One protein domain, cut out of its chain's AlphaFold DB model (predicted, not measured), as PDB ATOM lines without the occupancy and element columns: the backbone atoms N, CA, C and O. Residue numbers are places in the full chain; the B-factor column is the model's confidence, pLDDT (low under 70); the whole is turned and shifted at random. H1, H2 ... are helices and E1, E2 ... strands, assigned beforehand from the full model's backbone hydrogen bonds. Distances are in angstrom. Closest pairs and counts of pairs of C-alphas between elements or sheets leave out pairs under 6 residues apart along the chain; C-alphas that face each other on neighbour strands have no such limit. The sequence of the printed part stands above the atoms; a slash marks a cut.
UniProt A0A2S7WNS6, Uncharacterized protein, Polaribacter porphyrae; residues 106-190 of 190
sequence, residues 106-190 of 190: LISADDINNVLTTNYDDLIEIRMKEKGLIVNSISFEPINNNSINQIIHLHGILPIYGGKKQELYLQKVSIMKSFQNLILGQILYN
ATOM      1  N   LEU A 106     -43.089-136.601 -39.412       89.50
ATOM      2  CA  LEU A 106     -42.984-135.815 -38.183       89.50
ATOM      3  C   LEU A 106     -43.877-134.570 -38.253       89.50
ATOM      4  O   LEU A 106     -44.712-134.374 -37.381       89.50
ATOM      5  N   ILE A 107     -43.781-133.804 -39.344       87.88
ATOM      6  CA  ILE A 107     -44.610-132.608 -39.570       87.88
ATOM      7  C   ILE A 107     -46.107-132.946 -39.558       87.88
ATOM      8  O   ILE A 107     -46.908-132.159 -39.083       87.88
ATOM      9  N   SER A 108     -46.489-134.112 -40.087       83.31
ATOM     10  CA  SER A 108     -47.899-134.521 -40.162       83.31
ATOM     11  C   SER A 108     -48.447-135.077 -38.845       83.31
ATOM     12  O   SER A 108     -49.659-135.083 -38.650       83.31
ATOM     13  N   ALA A 109     -47.583-135.657 -38.007       83.81
ATOM     14  CA  ALA A 109     -47.976-136.334 -36.772       83.81
ATOM     15  C   ALA A 109     -47.989-135.390 -35.564       83.81
ATOM     16  O   ALA A 109     -48.797-135.580 -34.657       83.81
ATOM     17  N   ASP A 110     -47.109-134.394 -35.573       73.25
ATOM     18  CA  ASP A 110     -46.993-133.383 -34.530       73.25
ATOM     19  C   ASP A 110     -47.645-132.067 -34.980       73.25
ATOM     20  O   ASP A 110     -47.823-131.821 -36.170       73.25
ATOM     21  N   ASP A 111     -47.957-131.170 -34.040       75.31
ATOM     22  CA  ASP A 111     -48.474-129.819 -34.331       75.31
ATOM     23  C   ASP A 111     -47.345-128.867 -34.805       75.31
ATOM     24  O   ASP A 111     -47.149-127.755 -34.305       75.31
ATOM     25  N   ILE A 112     -46.513-129.348 -35.741       84.31
ATOM     26  CA  ILE A 112     -45.393-128.599 -36.318       84.31
ATOM     27  C   ILE A 112     -45.925-127.757 -37.468       84.31
ATOM     28  O   ILE A 112     -45.973-128.167 -38.624       84.31
ATOM     29  N   ASN A 113     -46.263-126.518 -37.138       83.06
ATOM     30  CA  ASN A 113     -46.790-125.568 -38.111       83.06
ATOM     31  C   ASN A 113     -45.709-124.824 -38.905       83.06
ATOM     32  O   ASN A 113     -46.038-124.178 -39.894       83.06
ATOM     33  N   ASN A 114     -44.438-124.902 -38.492       84.88
ATOM     34  CA  ASN A 114     -43.339-124.133 -39.073       84.88
ATOM     35  C   ASN A 114     -42.107-125.003 -39.316       84.88
ATOM     36  O   ASN A 114     -41.567-125.603 -38.386       84.88
ATOM     37  N   VAL A 115     -41.609-125.003 -40.549       89.00
ATOM     38  CA  VAL A 115     -40.393-125.714 -40.951       89.00
ATOM     39  C   VAL A 115     -39.448-124.721 -41.601       89.00
ATOM     40  O   VAL A 115     -39.803-124.061 -42.571       89.00
ATOM     41  N   LEU A 116     -38.226-124.620 -41.087       87.88
ATOM     42  CA  LEU A 116     -37.192-123.783 -41.684       87.88
ATOM     43  C   LEU A 116     -36.282-124.646 -42.554       87.88
ATOM     44  O   LEU A 116     -35.816-125.703 -42.125       87.88
ATOM     45  N   THR A 117     -35.988-124.175 -43.762       86.25
ATOM     46  CA  THR A 117     -35.086-124.849 -44.693       86.25
ATOM     47  C   THR A 117     -34.108-123.871 -45.331       86.25
ATOM     48  O   THR A 117     -34.417-122.716 -45.630       86.25
ATOM     49  N   THR A 118     -32.887-124.352 -45.541       81.56
ATOM     50  CA  THR A 118     -31.855-123.671 -46.334       81.56
ATOM     51  C   THR A 118     -31.786-124.202 -47.763       81.56
ATOM     52  O   THR A 118     -30.952-123.737 -48.540       81.56
ATOM     53  N   ASN A 119     -32.603-125.207 -48.093       84.06
ATOM     54  CA  ASN A 119     -32.660-125.782 -49.429       84.06
ATOM     55  C   ASN A 119     -33.490-124.882 -50.348       84.06
ATOM     56  O   ASN A 119     -34.464-124.256 -49.921       84.06
ATOM     57  N   TYR A 120     -33.099-124.846 -51.620       83.19
ATOM     58  CA  TYR A 120     -33.825-124.098 -52.640       83.19
ATOM     59  C   TYR A 120     -34.992-124.901 -53.223       83.19
ATOM     60  O   TYR A 120     -35.940-124.295 -53.695       83.19
ATOM     61  N   ASP A 121     -34.948-126.231 -53.221       86.44
ATOM     62  CA  ASP A 121     -36.041-127.059 -53.741       86.44
ATOM     63  C   ASP A 121     -37.313-126.992 -52.887       86.44
ATOM     64  O   ASP A 121     -37.278-126.573 -51.732       86.44
ATOM     65  N   ASP A 122     -38.422-127.426 -53.483       89.81
ATOM     66  CA  ASP A 122     -39.752-127.508 -52.878       89.81
ATOM     67  C   ASP A 122     -40.171-128.962 -52.567       89.81
ATOM     68  O   ASP A 122     -41.355-129.305 -52.604       89.81
ATOM     69  N   LEU A 123     -39.205-129.854 -52.291       90.69
ATOM     70  CA  LEU A 123     -39.469-131.289 -52.092       90.69
ATOM     71  C   LEU A 123     -40.349-131.577 -50.875       90.69
ATOM     72  O   LEU A 123     -41.167-132.497 -50.912       90.69
ATOM     73  N   ILE A 124     -40.185-130.802 -49.800       91.69
ATOM     74  CA  ILE A 124     -41.018-130.931 -48.597       91.69
ATOM     75  C   ILE A 124     -42.465-130.607 -48.969       91.69
ATOM     76  O   ILE A 124     -43.375-131.369 -48.647       91.69
ATOM     77  N   GLU A 125     -42.677-129.523 -49.708       92.25
ATOM     78  CA  GLU A 125     -44.005-129.073 -50.108       92.25
ATOM     79  C   GLU A 125     -44.677-130.017 -51.082       92.25
ATOM     80  O   GLU A 125     -45.855-130.317 -50.900       92.25
ATOM     81  N   ILE A 126     -43.951-130.492 -52.096       90.94
ATOM     82  CA  ILE A 126     -44.462-131.499 -53.030       90.94
ATOM     83  C   ILE A 126     -44.926-132.716 -52.231       90.94
ATOM     84  O   ILE A 126     -46.074-133.142 -52.363       90.94
ATOM     85  N   ARG A 127     -44.082-133.221 -51.325       91.00
ATOM     86  CA  ARG A 127     -44.382-134.448 -50.592       91.00
ATOM     87  C   ARG A 127     -45.517-134.297 -49.578       91.00
ATOM     88  O   ARG A 127     -46.310-135.220 -49.398       91.00
ATOM     89  N   MET A 128     -45.630-133.143 -48.929       91.06
ATOM     90  CA  MET A 128     -46.765-132.815 -48.061       91.06
ATOM     91  C   MET A 128     -48.073-132.683 -48.858       91.06
ATOM     92  O   MET A 128     -49.097-133.226 -48.439       91.06
ATOM     93  N   LYS A 129     -48.044-132.035 -50.031       91.25
ATOM     94  CA  LYS A 129     -49.212-131.907 -50.924       91.25
ATOM     95  C   LYS A 129     -49.691-133.259 -51.445       91.25
ATOM     96  O   LYS A 129     -50.894-133.500 -51.470       91.25
ATOM     97  N   GLU A 130     -48.779-134.164 -51.796       91.12
ATOM     98  CA  GLU A 130     -49.117-135.548 -52.171       91.12
ATOM     99  C   GLU A 130     -49.851-136.309 -51.056       91.12
ATOM    100  O   GLU A 130     -50.648-137.201 -51.339       91.12
ATOM    101  N   LYS A 131     -49.609-135.958 -49.788       88.44
ATOM    102  CA  LYS A 131     -50.324-136.507 -48.626       88.44
ATOM    103  C   LYS A 131     -51.611-135.736 -48.287       88.44
ATOM    104  O   LYS A 131     -52.234-136.021 -47.270       88.44
ATOM    105  N   GLY A 132     -52.019-134.781 -49.125       89.81
ATOM    106  CA  GLY A 132     -53.251-134.005 -48.965       89.81
ATOM    107  C   GLY A 132     -53.150-132.824 -47.996       89.81
ATOM    108  O   GLY A 132     -54.180-132.287 -47.594       89.81
ATOM    109  N   LEU A 133     -51.941-132.409 -47.608       88.19
ATOM    110  CA  LEU A 133     -51.748-131.276 -46.703       88.19
ATOM    111  C   LEU A 133     -51.747-129.947 -47.468       88.19
ATOM    112  O   LEU A 133     -51.178-129.826 -48.555       88.19
ATOM    113  N   ILE A 134     -52.346-128.923 -46.858       88.06
ATOM    114  CA  ILE A 134     -52.200-127.531 -47.298       88.06
ATOM    115  C   ILE A 134     -50.828-127.045 -46.834       88.06
ATOM    116  O   ILE A 134     -50.477-127.261 -45.678       88.06
ATOM    117  N   VAL A 135     -50.067-126.403 -47.722       89.62
ATOM    118  CA  VAL A 135     -48.692-125.958 -47.455       89.62
ATOM    119  C   VAL A 135     -48.492-124.527 -47.934       89.62
ATOM    120  O   VAL A 135     -48.886-124.192 -49.053       89.62
ATOM    121  N   ASN A 136     -47.830-123.715 -47.111       87.94
ATOM    122  CA  ASN A 136     -47.521-122.317 -47.399       87.94
ATOM    123  C   ASN A 136     -45.999-122.101 -47.487       87.94
ATOM    124  O   ASN A 136     -45.325-122.052 -46.462       87.94
ATOM    125  N   SER A 137     -45.448-121.943 -48.696       88.19
ATOM    126  CA  SER A 137     -44.015-121.651 -48.884       88.19
ATOM    127  C   SER A 137     -43.727-120.153 -48.766       88.19
ATOM    128  O   SER A 137     -44.240-119.343 -49.546       88.19
ATOM    129  N   ILE A 138     -42.846-119.794 -47.840       83.75
ATOM    130  CA  ILE A 138     -42.431-118.425 -47.523       83.75
ATOM    131  C   ILE A 138     -40.937-118.304 -47.802       83.75
ATOM    132  O   ILE A 138     -40.169-119.196 -47.458       83.75
ATOM    133  N   SER A 139     -40.502-117.213 -48.422       78.50
ATOM    134  CA  SER A 139     -39.074-116.921 -48.600       78.50
ATOM    135  C   SER A 139     -38.726-115.533 -48.083       78.50
ATOM    136  O   SER A 139     -38.047-115.398 -47.068       78.50
ATOM    137  N   PHE A 140     -39.225-114.505 -48.764       70.56
ATOM    138  CA  PHE A 140     -38.990-113.097 -48.425       70.56
ATOM    139  C   PHE A 140     -40.276-112.389 -48.000       70.56
ATOM    140  O   PHE A 140     -40.303-111.175 -47.864       70.56
ATOM    141  N   GLU A 141     -41.370-113.120 -47.819       71.19
ATOM    142  CA  GLU A 141     -42.616-112.557 -47.322       71.19
ATOM    143  C   GLU A 141     -42.642-112.526 -45.781       71.19
ATOM    144  O   GLU A 141     -42.005-113.364 -45.135       71.19
ATOM    145  N   PRO A 142     -43.384-111.585 -45.164       67.56
ATOM    146  CA  PRO A 142     -43.633-111.614 -43.728       67.56
ATOM    147  C   PRO A 142     -44.278-112.939 -43.314       67.56
ATOM    148  O   PRO A 142     -45.195-113.428 -43.977       67.56
ATOM    149  N   ILE A 143     -43.831-113.494 -42.187       68.88
ATOM    150  CA  ILE A 143     -44.447-114.689 -41.609       68.88
ATOM    151  C   ILE A 143     -45.854-114.320 -41.139       68.88
ATOM    152  O   ILE A 143     -46.036-113.418 -40.320       68.88
ATOM    153  N   ASN A 144     -46.858-115.020 -41.662       71.06
ATOM    154  CA  ASN A 144     -48.229-114.880 -41.197       71.06
ATOM    155  C   ASN A 144     -48.503-115.910 -40.093       71.06
ATOM    156  O   ASN A 144     -48.643-117.099 -40.371       71.06
ATOM    157  N   ASN A 145     -48.618-115.447 -38.849       70.44
ATOM    158  CA  ASN A 145     -48.823-116.309 -37.679       70.44
ATOM    159  C   ASN A 145     -50.152-117.088 -37.694       70.44
ATOM    160  O   ASN A 145     -50.307-118.025 -36.920       70.44
ATOM    161  N   ASN A 146     -51.100-116.725 -38.565       72.69
ATOM    162  CA  ASN A 146     -52.387-117.414 -38.696       72.69
ATOM    163  C   ASN A 146     -52.376-118.525 -39.762       72.69
ATOM    164  O   ASN A 146     -53.390-119.193 -39.956       72.69
ATOM    165  N   SER A 147     -51.272-118.703 -40.493       74.19
ATOM    166  CA  SER A 147     -51.143-119.779 -41.487       74.19
ATOM    167  C   SER A 147     -50.523-121.027 -40.875       74.19
ATOM    168  O   SER A 147     -49.526-120.951 -40.169       74.19
ATOM    169  N   ILE A 148     -51.091-122.181 -41.218       82.06
ATOM    170  CA  ILE A 148     -50.574-123.503 -40.856       82.06
ATOM    171  C   ILE A 148     -49.584-124.014 -41.909       82.06
ATOM    172  O   ILE A 148     -49.611-123.556 -43.061       82.06
ATOM    173  N   ASN A 149     -48.751-124.983 -41.522       84.94
ATOM    174  CA  ASN A 149     -47.829-125.709 -42.405       84.94
ATOM    175  C   ASN A 149     -46.962-124.784 -43.278       84.94
ATOM    176  O   ASN A 149     -46.939-124.885 -44.511       84.94
ATOM    177  N   GLN A 150     -46.286-123.836 -42.636       87.94
ATOM    178  CA  GLN A 150     -45.390-122.892 -43.283       87.94
ATOM    179  C   GLN A 150     -44.008-123.518 -43.494       87.94
ATOM    180  O   GLN A 150     -43.375-123.982 -42.543       87.94
ATOM    181  N   ILE A 151     -43.516-123.483 -44.732       90.62
ATOM    182  CA  ILE A 151     -42.138-123.852 -45.074       90.62
ATOM    183  C   ILE A 151     -41.373-122.575 -45.407       90.62
ATOM    184  O   ILE A 151     -41.692-121.875 -46.364       90.62
ATOM    185  N   ILE A 152     -40.382-122.243 -44.586       87.81
ATOM    186  CA  ILE A 152     -39.645-120.981 -44.625       87.81
ATOM    187  C   ILE A 152     -38.271-121.225 -45.258       87.81
ATOM    188  O   ILE A 152     -37.391-121.840 -44.651       87.81
ATOM    189  N   HIS A 153     -38.075-120.713 -46.472       86.69
ATOM    190  CA  HIS A 153     -36.844-120.827 -47.253       86.69
ATOM    191  C   HIS A 153     -35.929-119.637 -47.003       86.69
ATOM    192  O   HIS A 153     -36.040-118.590 -47.645       86.69
ATOM    193  N   LEU A 154     -34.960-119.828 -46.114       80.00
ATOM    194  CA  LEU A 154     -34.059-118.766 -45.660       80.00
ATOM    195  C   LEU A 154     -33.208-118.158 -46.787       80.00
ATOM    196  O   LEU A 154     -32.748-117.026 -46.673       80.00
ATOM    197  N   HIS A 155     -32.974-118.904 -47.867       76.75
ATOM    198  CA  HIS A 155     -32.138-118.475 -48.993       76.75
ATOM    199  C   HIS A 155     -32.946-118.166 -50.265       76.75
ATOM    200  O   HIS A 155     -32.368-117.902 -51.323       76.75
ATOM    201  N   GLY A 156     -34.277-118.171 -50.171       79.38
ATOM    202  CA  GLY A 156     -35.164-118.188 -51.328       79.38
ATOM    203  C   GLY A 156     -35.477-119.607 -51.799       79.38
ATOM    204  O   GLY A 156     -34.828-120.572 -51.400       79.38
ATOM    205  N   ILE A 157     -36.488-119.721 -52.660       84.00
ATOM    206  CA  ILE A 157     -36.960-120.997 -53.207       84.00
ATOM    207  C   ILE A 157     -36.729-121.053 -54.731       84.00
ATOM    208  O   ILE A 157     -36.660-120.046 -55.435       84.00
ATOM    209  N   LEU A 158     -36.552-122.243 -55.273       86.06
ATOM    210  CA  LEU A 158     -36.447-122.546 -56.689       86.06
ATOM    211  C   LEU A 158     -37.250-123.820 -56.935       86.06
ATOM    212  O   LEU A 158     -36.668-124.906 -56.971       86.06
ATOM    213  N   PRO A 159     -38.574-123.684 -57.120       86.81
ATOM    214  CA  PRO A 159     -39.437-124.837 -57.297       86.81
ATOM    215  C   PRO A 159     -39.017-125.677 -58.501       86.81
ATOM    216  O   PRO A 159     -38.652-125.123 -59.555       86.81
ATOM    217  N   ILE A 160     -39.115-126.993 -58.347       84.00
ATOM    218  CA  ILE A 160     -38.746-127.997 -59.349       84.00
ATOM    219  C   ILE A 160     -39.560-127.805 -60.626       84.00
ATOM    220  O   ILE A 160     -38.999-127.693 -61.716       84.00
ATOM    221  N   TYR A 161     -40.877-127.658 -60.486       81.88
ATOM    222  CA  TYR A 161     -41.805-127.479 -61.606       81.88
ATOM    223  C   TYR A 161     -42.012-126.006 -62.010       81.88
ATOM    224  O   TYR A 161     -42.842-125.690 -62.860       81.88
ATOM    225  N   GLY A 162     -41.237-125.079 -61.436       75.44
ATOM    226  CA  GLY A 162     -41.336-123.644 -61.713       75.44
ATOM    227  C   GLY A 162     -42.470-122.925 -60.970       75.44
ATOM    228  O   GLY A 162     -42.881-123.325 -59.889       75.44
ATOM    229  N   GLY A 163     -42.931-121.790 -61.506       66.44
ATOM    230  CA  GLY A 163     -44.060-121.027 -60.948       66.44
ATOM    231  C   GLY A 163     -43.680-119.718 -60.245       66.44
ATOM    232  O   GLY A 163     -44.099-118.652 -60.695       66.44
ATOM    233  N   LYS A 164     -42.871-119.746 -59.177       67.12
ATOM    234  CA  LYS A 164     -42.545-118.520 -58.415       67.12
ATOM    235  C   LYS A 164     -41.384-117.753 -59.069       67.12
ATOM    236  O   LYS A 164     -40.260-118.254 -59.136       67.12
ATOM    237  N   LYS A 165     -41.646-116.539 -59.578       62.47
ATOM    238  CA  LYS A 165     -40.595-115.595 -60.007       62.47
ATOM    239  C   LYS A 165     -39.961-114.989 -58.758       62.47
ATOM    240  O   LYS A 165     -40.609-114.198 -58.084       62.47
ATOM    241  N   GLN A 166     -38.718-115.345 -58.458       66.81
ATOM    242  CA  GLN A 166     -37.967-114.716 -57.374       66.81
ATOM    243  C   GLN A 166     -36.473-114.694 -57.667       66.81
ATOM    244  O   GLN A 166     -35.974-115.492 -58.465       66.81
ATOM    245  N   GLU A 167     -35.771-113.772 -57.017       63.69
ATOM    246  CA  GLU A 167     -34.315-113.755 -57.019       63.69
ATOM    247  C   GLU A 167     -33.770-114.925 -56.196       63.69
ATOM    248  O   GLU A 167     -34.247-115.221 -55.101       63.69
ATOM    249  N   LEU A 168     -32.760-115.596 -56.747       68.00
ATOM    250  CA  LEU A 168     -32.050-116.680 -56.084       68.00
ATOM    251  C   LEU A 168     -30.757-116.131 -55.477       68.00
ATOM    252  O   LEU A 168     -29.885-115.637 -56.205       68.00
ATOM    253  N   TYR A 169     -30.602-116.256 -54.161       67.81
ATOM    254  CA  TYR A 169     -29.384-115.835 -53.477       67.81
ATOM    255  C   TYR A 169     -28.514-117.043 -53.154       67.81
ATOM    256  O   TYR A 169     -28.777-117.781 -52.211       67.81
ATOM    257  N   LEU A 170     -27.452-117.226 -53.937       65.94
ATOM    258  CA  LEU A 170     -26.474-118.308 -53.760       65.94
ATOM    259  C   LEU A 170     -25.373-117.964 -52.743       65.94
ATOM    260  O   LEU A 170     -24.603-118.833 -52.346       65.94
ATOM    261  N   GLN A 171     -25.290-116.699 -52.315       62.47
ATOM    262  CA  GLN A 171     -24.259-116.210 -51.402       62.47
ATOM    263  C   GLN A 171     -24.852-115.620 -50.126       62.47
ATOM    264  O   GLN A 171     -25.830-114.870 -50.159       62.47
ATOM    265  N   LYS A 172     -24.162-115.863 -49.006       56.16
ATOM    266  CA  LYS A 172     -24.496-115.328 -47.677       56.16
ATOM    267  C   LYS A 172     -24.605-113.797 -47.659       56.16
ATOM    268  O   LYS A 172     -25.485-113.252 -47.003       56.16
ATOM    269  N   VAL A 173     -23.750-113.104 -48.417       53.75
ATOM    270  CA  VAL A 173     -23.765-111.634 -48.535       53.75
ATOM    271  C   VAL A 173     -25.048-111.142 -49.208       53.75
ATOM    272  O   VAL A 173     -25.630-110.147 -48.781       53.75
ATOM    273  N   SER A 174     -25.515-111.854 -50.231       55.03
ATOM    274  CA  SER A 174     -26.747-111.516 -50.945       55.03
ATOM    275  C   SER A 174     -27.981-111.763 -50.075       55.03
ATOM    276  O   SER A 174     -28.870-110.923 -50.037       55.03
ATOM    277  N   ILE A 175     -27.973-112.841 -49.282       55.53
ATOM    278  CA  ILE A 175     -29.012-113.129 -48.281       55.53
ATOM    279  C   ILE A 175     -29.078-112.003 -47.237       55.53
ATOM    280  O   ILE A 175     -30.151-111.465 -46.981       55.53
ATOM    281  N   MET A 176     -27.938-111.576 -46.681       53.06
ATOM    282  CA  MET A 176     -27.900-110.502 -45.676       53.06
ATOM    283  C   MET A 176     -28.413-109.156 -46.203       53.06
ATOM    284  O   MET A 176     -29.131-108.466 -45.482       53.06
ATOM    285  N   LYS A 177     -28.091-108.789 -47.451       52.75
ATOM    286  CA  LYS A 177     -28.617-107.562 -48.077       52.75
ATOM    287  C   LYS A 177     -30.137-107.608 -48.231       52.75
ATOM    288  O   LYS A 177     -30.806-106.618 -47.947       52.75
ATOM    289  N   SER A 178     -30.689-108.754 -48.621       53.59
ATOM    290  CA  SER A 178     -32.139-108.917 -48.762       53.59
ATOM    291  C   SER A 178     -32.859-108.919 -47.417       53.59
ATOM    292  O   SER A 178     -33.884-108.257 -47.287       53.59
ATOM    293  N   PHE A 179     -32.289-109.553 -46.388       54.41
ATOM    294  CA  PHE A 179     -32.809-109.472 -45.016       54.41
ATOM    295  C   PHE A 179     -32.783-108.039 -44.466       54.41
ATOM    296  O   PHE A 179     -33.760-107.604 -43.862       54.41
ATOM    297  N   GLN A 180     -31.708-107.280 -44.705       52.22
ATOM    298  CA  GLN A 180     -31.642-105.866 -44.318       52.22
ATOM    299  C   GLN A 180     -32.727-105.037 -45.011       52.22
ATOM    300  O   GLN A 180     -33.393-104.253 -44.344       52.22
ATOM    301  N   ASN A 181     -32.958-105.243 -46.309       51.03
ATOM    302  CA  ASN A 181     -34.023-104.554 -47.038       51.03
ATOM    303  C   ASN A 181     -35.425-104.942 -46.546       51.03
ATOM    304  O   ASN A 181     -36.304-104.087 -46.499       51.03
ATOM    305  N   LEU A 182     -35.632-106.200 -46.140       53.28
ATOM    306  CA  LEU A 182     -36.901-106.658 -45.573       53.28
ATOM    307  C   LEU A 182     -37.205-105.982 -44.230       53.28
ATOM    308  O   LEU A 182     -38.311-105.494 -44.011       53.28
ATOM    309  N   ILE A 183     -36.196-105.917 -43.357       49.16
ATOM    310  CA  ILE A 183     -36.292-105.280 -42.040       49.16
ATOM    311  C   ILE A 183     -36.467-103.765 -42.194       49.16
ATOM    312  O   ILE A 183     -37.341-103.177 -41.565       49.16
ATOM    313  N   LEU A 184     -35.688-103.122 -43.069       39.94
ATOM    314  CA  LEU A 184     -35.798-101.685 -43.337       39.94
ATOM    315  C   LEU A 184     -37.145-101.322 -43.978       39.94
ATOM    316  O   LEU A 184     -37.730-100.306 -43.618       39.94
ATOM    317  N   GLY A 185     -37.674-102.168 -44.864       42.72
ATOM    318  CA  GLY A 185     -39.017-102.014 -45.420       42.72
ATOM    319  C   GLY A 185     -40.112-102.124 -44.357       42.72
ATOM    320  O   GLY A 185     -41.042-101.331 -44.355       42.72
ATOM    321  N   GLN A 186     -39.989-103.036 -43.392       46.44
ATOM    322  CA  GLN A 186     -40.944-103.122 -42.280       46.44
ATOM    323  C   GLN A 186     -40.856-101.941 -41.300       46.44
ATOM    324  O   GLN A 186     -41.850-101.619 -40.657       46.44
ATOM    325  N   ILE A 187     -39.697-101.290 -41.181       43.59
ATOM    326  CA  ILE A 187     -39.507-100.126 -40.300       43.59
ATOM    327  C   ILE A 187     -39.989 -98.825 -40.959       43.59
ATOM    328  O   ILE A 187     -40.463 -97.939 -40.261       43.59
ATOM    329  N   LEU A 188     -39.883 -98.693 -42.284       37.19
ATOM    330  CA  LEU A 188     -40.289 -97.476 -43.005       37.19
ATOM    331  C   LEU A 188     -41.794 -97.405 -43.323       37.19
ATOM    332  O   LEU A 188     -42.271 -96.345 -43.723       37.19
ATOM    333  N   TYR A 189     -42.523 -98.515 -43.176       41.06
ATOM    334  CA  TYR A 189     -43.962 -98.615 -43.462       41.06
ATOM    335  C   TYR A 189     -44.825 -98.947 -42.225       41.06
ATOM    336  O   TYR A 189     -46.002 -99.274 -42.384       41.06
ATOM    337  N   ASN A 190     -44.260 -98.835 -41.018       39.88
ATOM    338  CA  ASN A 190     -44.986 -98.765 -39.740       39.88
ATOM    339  C   ASN A 190     -44.828 -97.368 -39.131       39.88
ATOM    340  O   ASN A 190     -45.722 -96.974 -38.352       39.88
TER     341      ASN A 190
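This is residues 106 to 190 of the 190 residues of an uncharacterized protein of Polaribacter porphyrae (UniProt A0A2S7WNS6). A small sheet of three short parallel strands, in the order E1 E3 E2, forms the middle, with short helices H1 and H2 toward one end and long helix H3 set off at the other. The 85 printed residues run H1 E1 H2 E2 E3 H3, mixed in class, under half in named elements. The whole is only just compact, close to loose: radius of gyration of the C-alphas 13.8 A, spans 39 by 28 by 20 A.

H1, residues 106 to 109, begins at C-alpha (-42.984, -135.815, -38.183). E1 is 114 to 117, H2 123 to 130, E2 136 to 138, E3 150 to 153. H3, 172 to 188, 24.3 A long, ends at C-alpha (-40.289, -97.476, -43.005).

Inner strand E3 is parallel to E1 at 19 degrees, with N 115 and O 150 2.9 A apart, and to E2 at 28 degrees, with N 138 and O 151 2.8 A apart. E1, H2, E2 form a split strand-helix-strand unit, E3 between its strands, with a right-handed crossover. H2 only grazes the sheet with residues 124 to 125. H1 and H3 are not on it. Every O i to N i+4 pair is within hydrogen-bond range in H2 and H3.

The printed part has no cut. Links E2 to E3 and E3 to H3 are long. Residues 142 to 143 and 163 to 190 have pLDDT under 70.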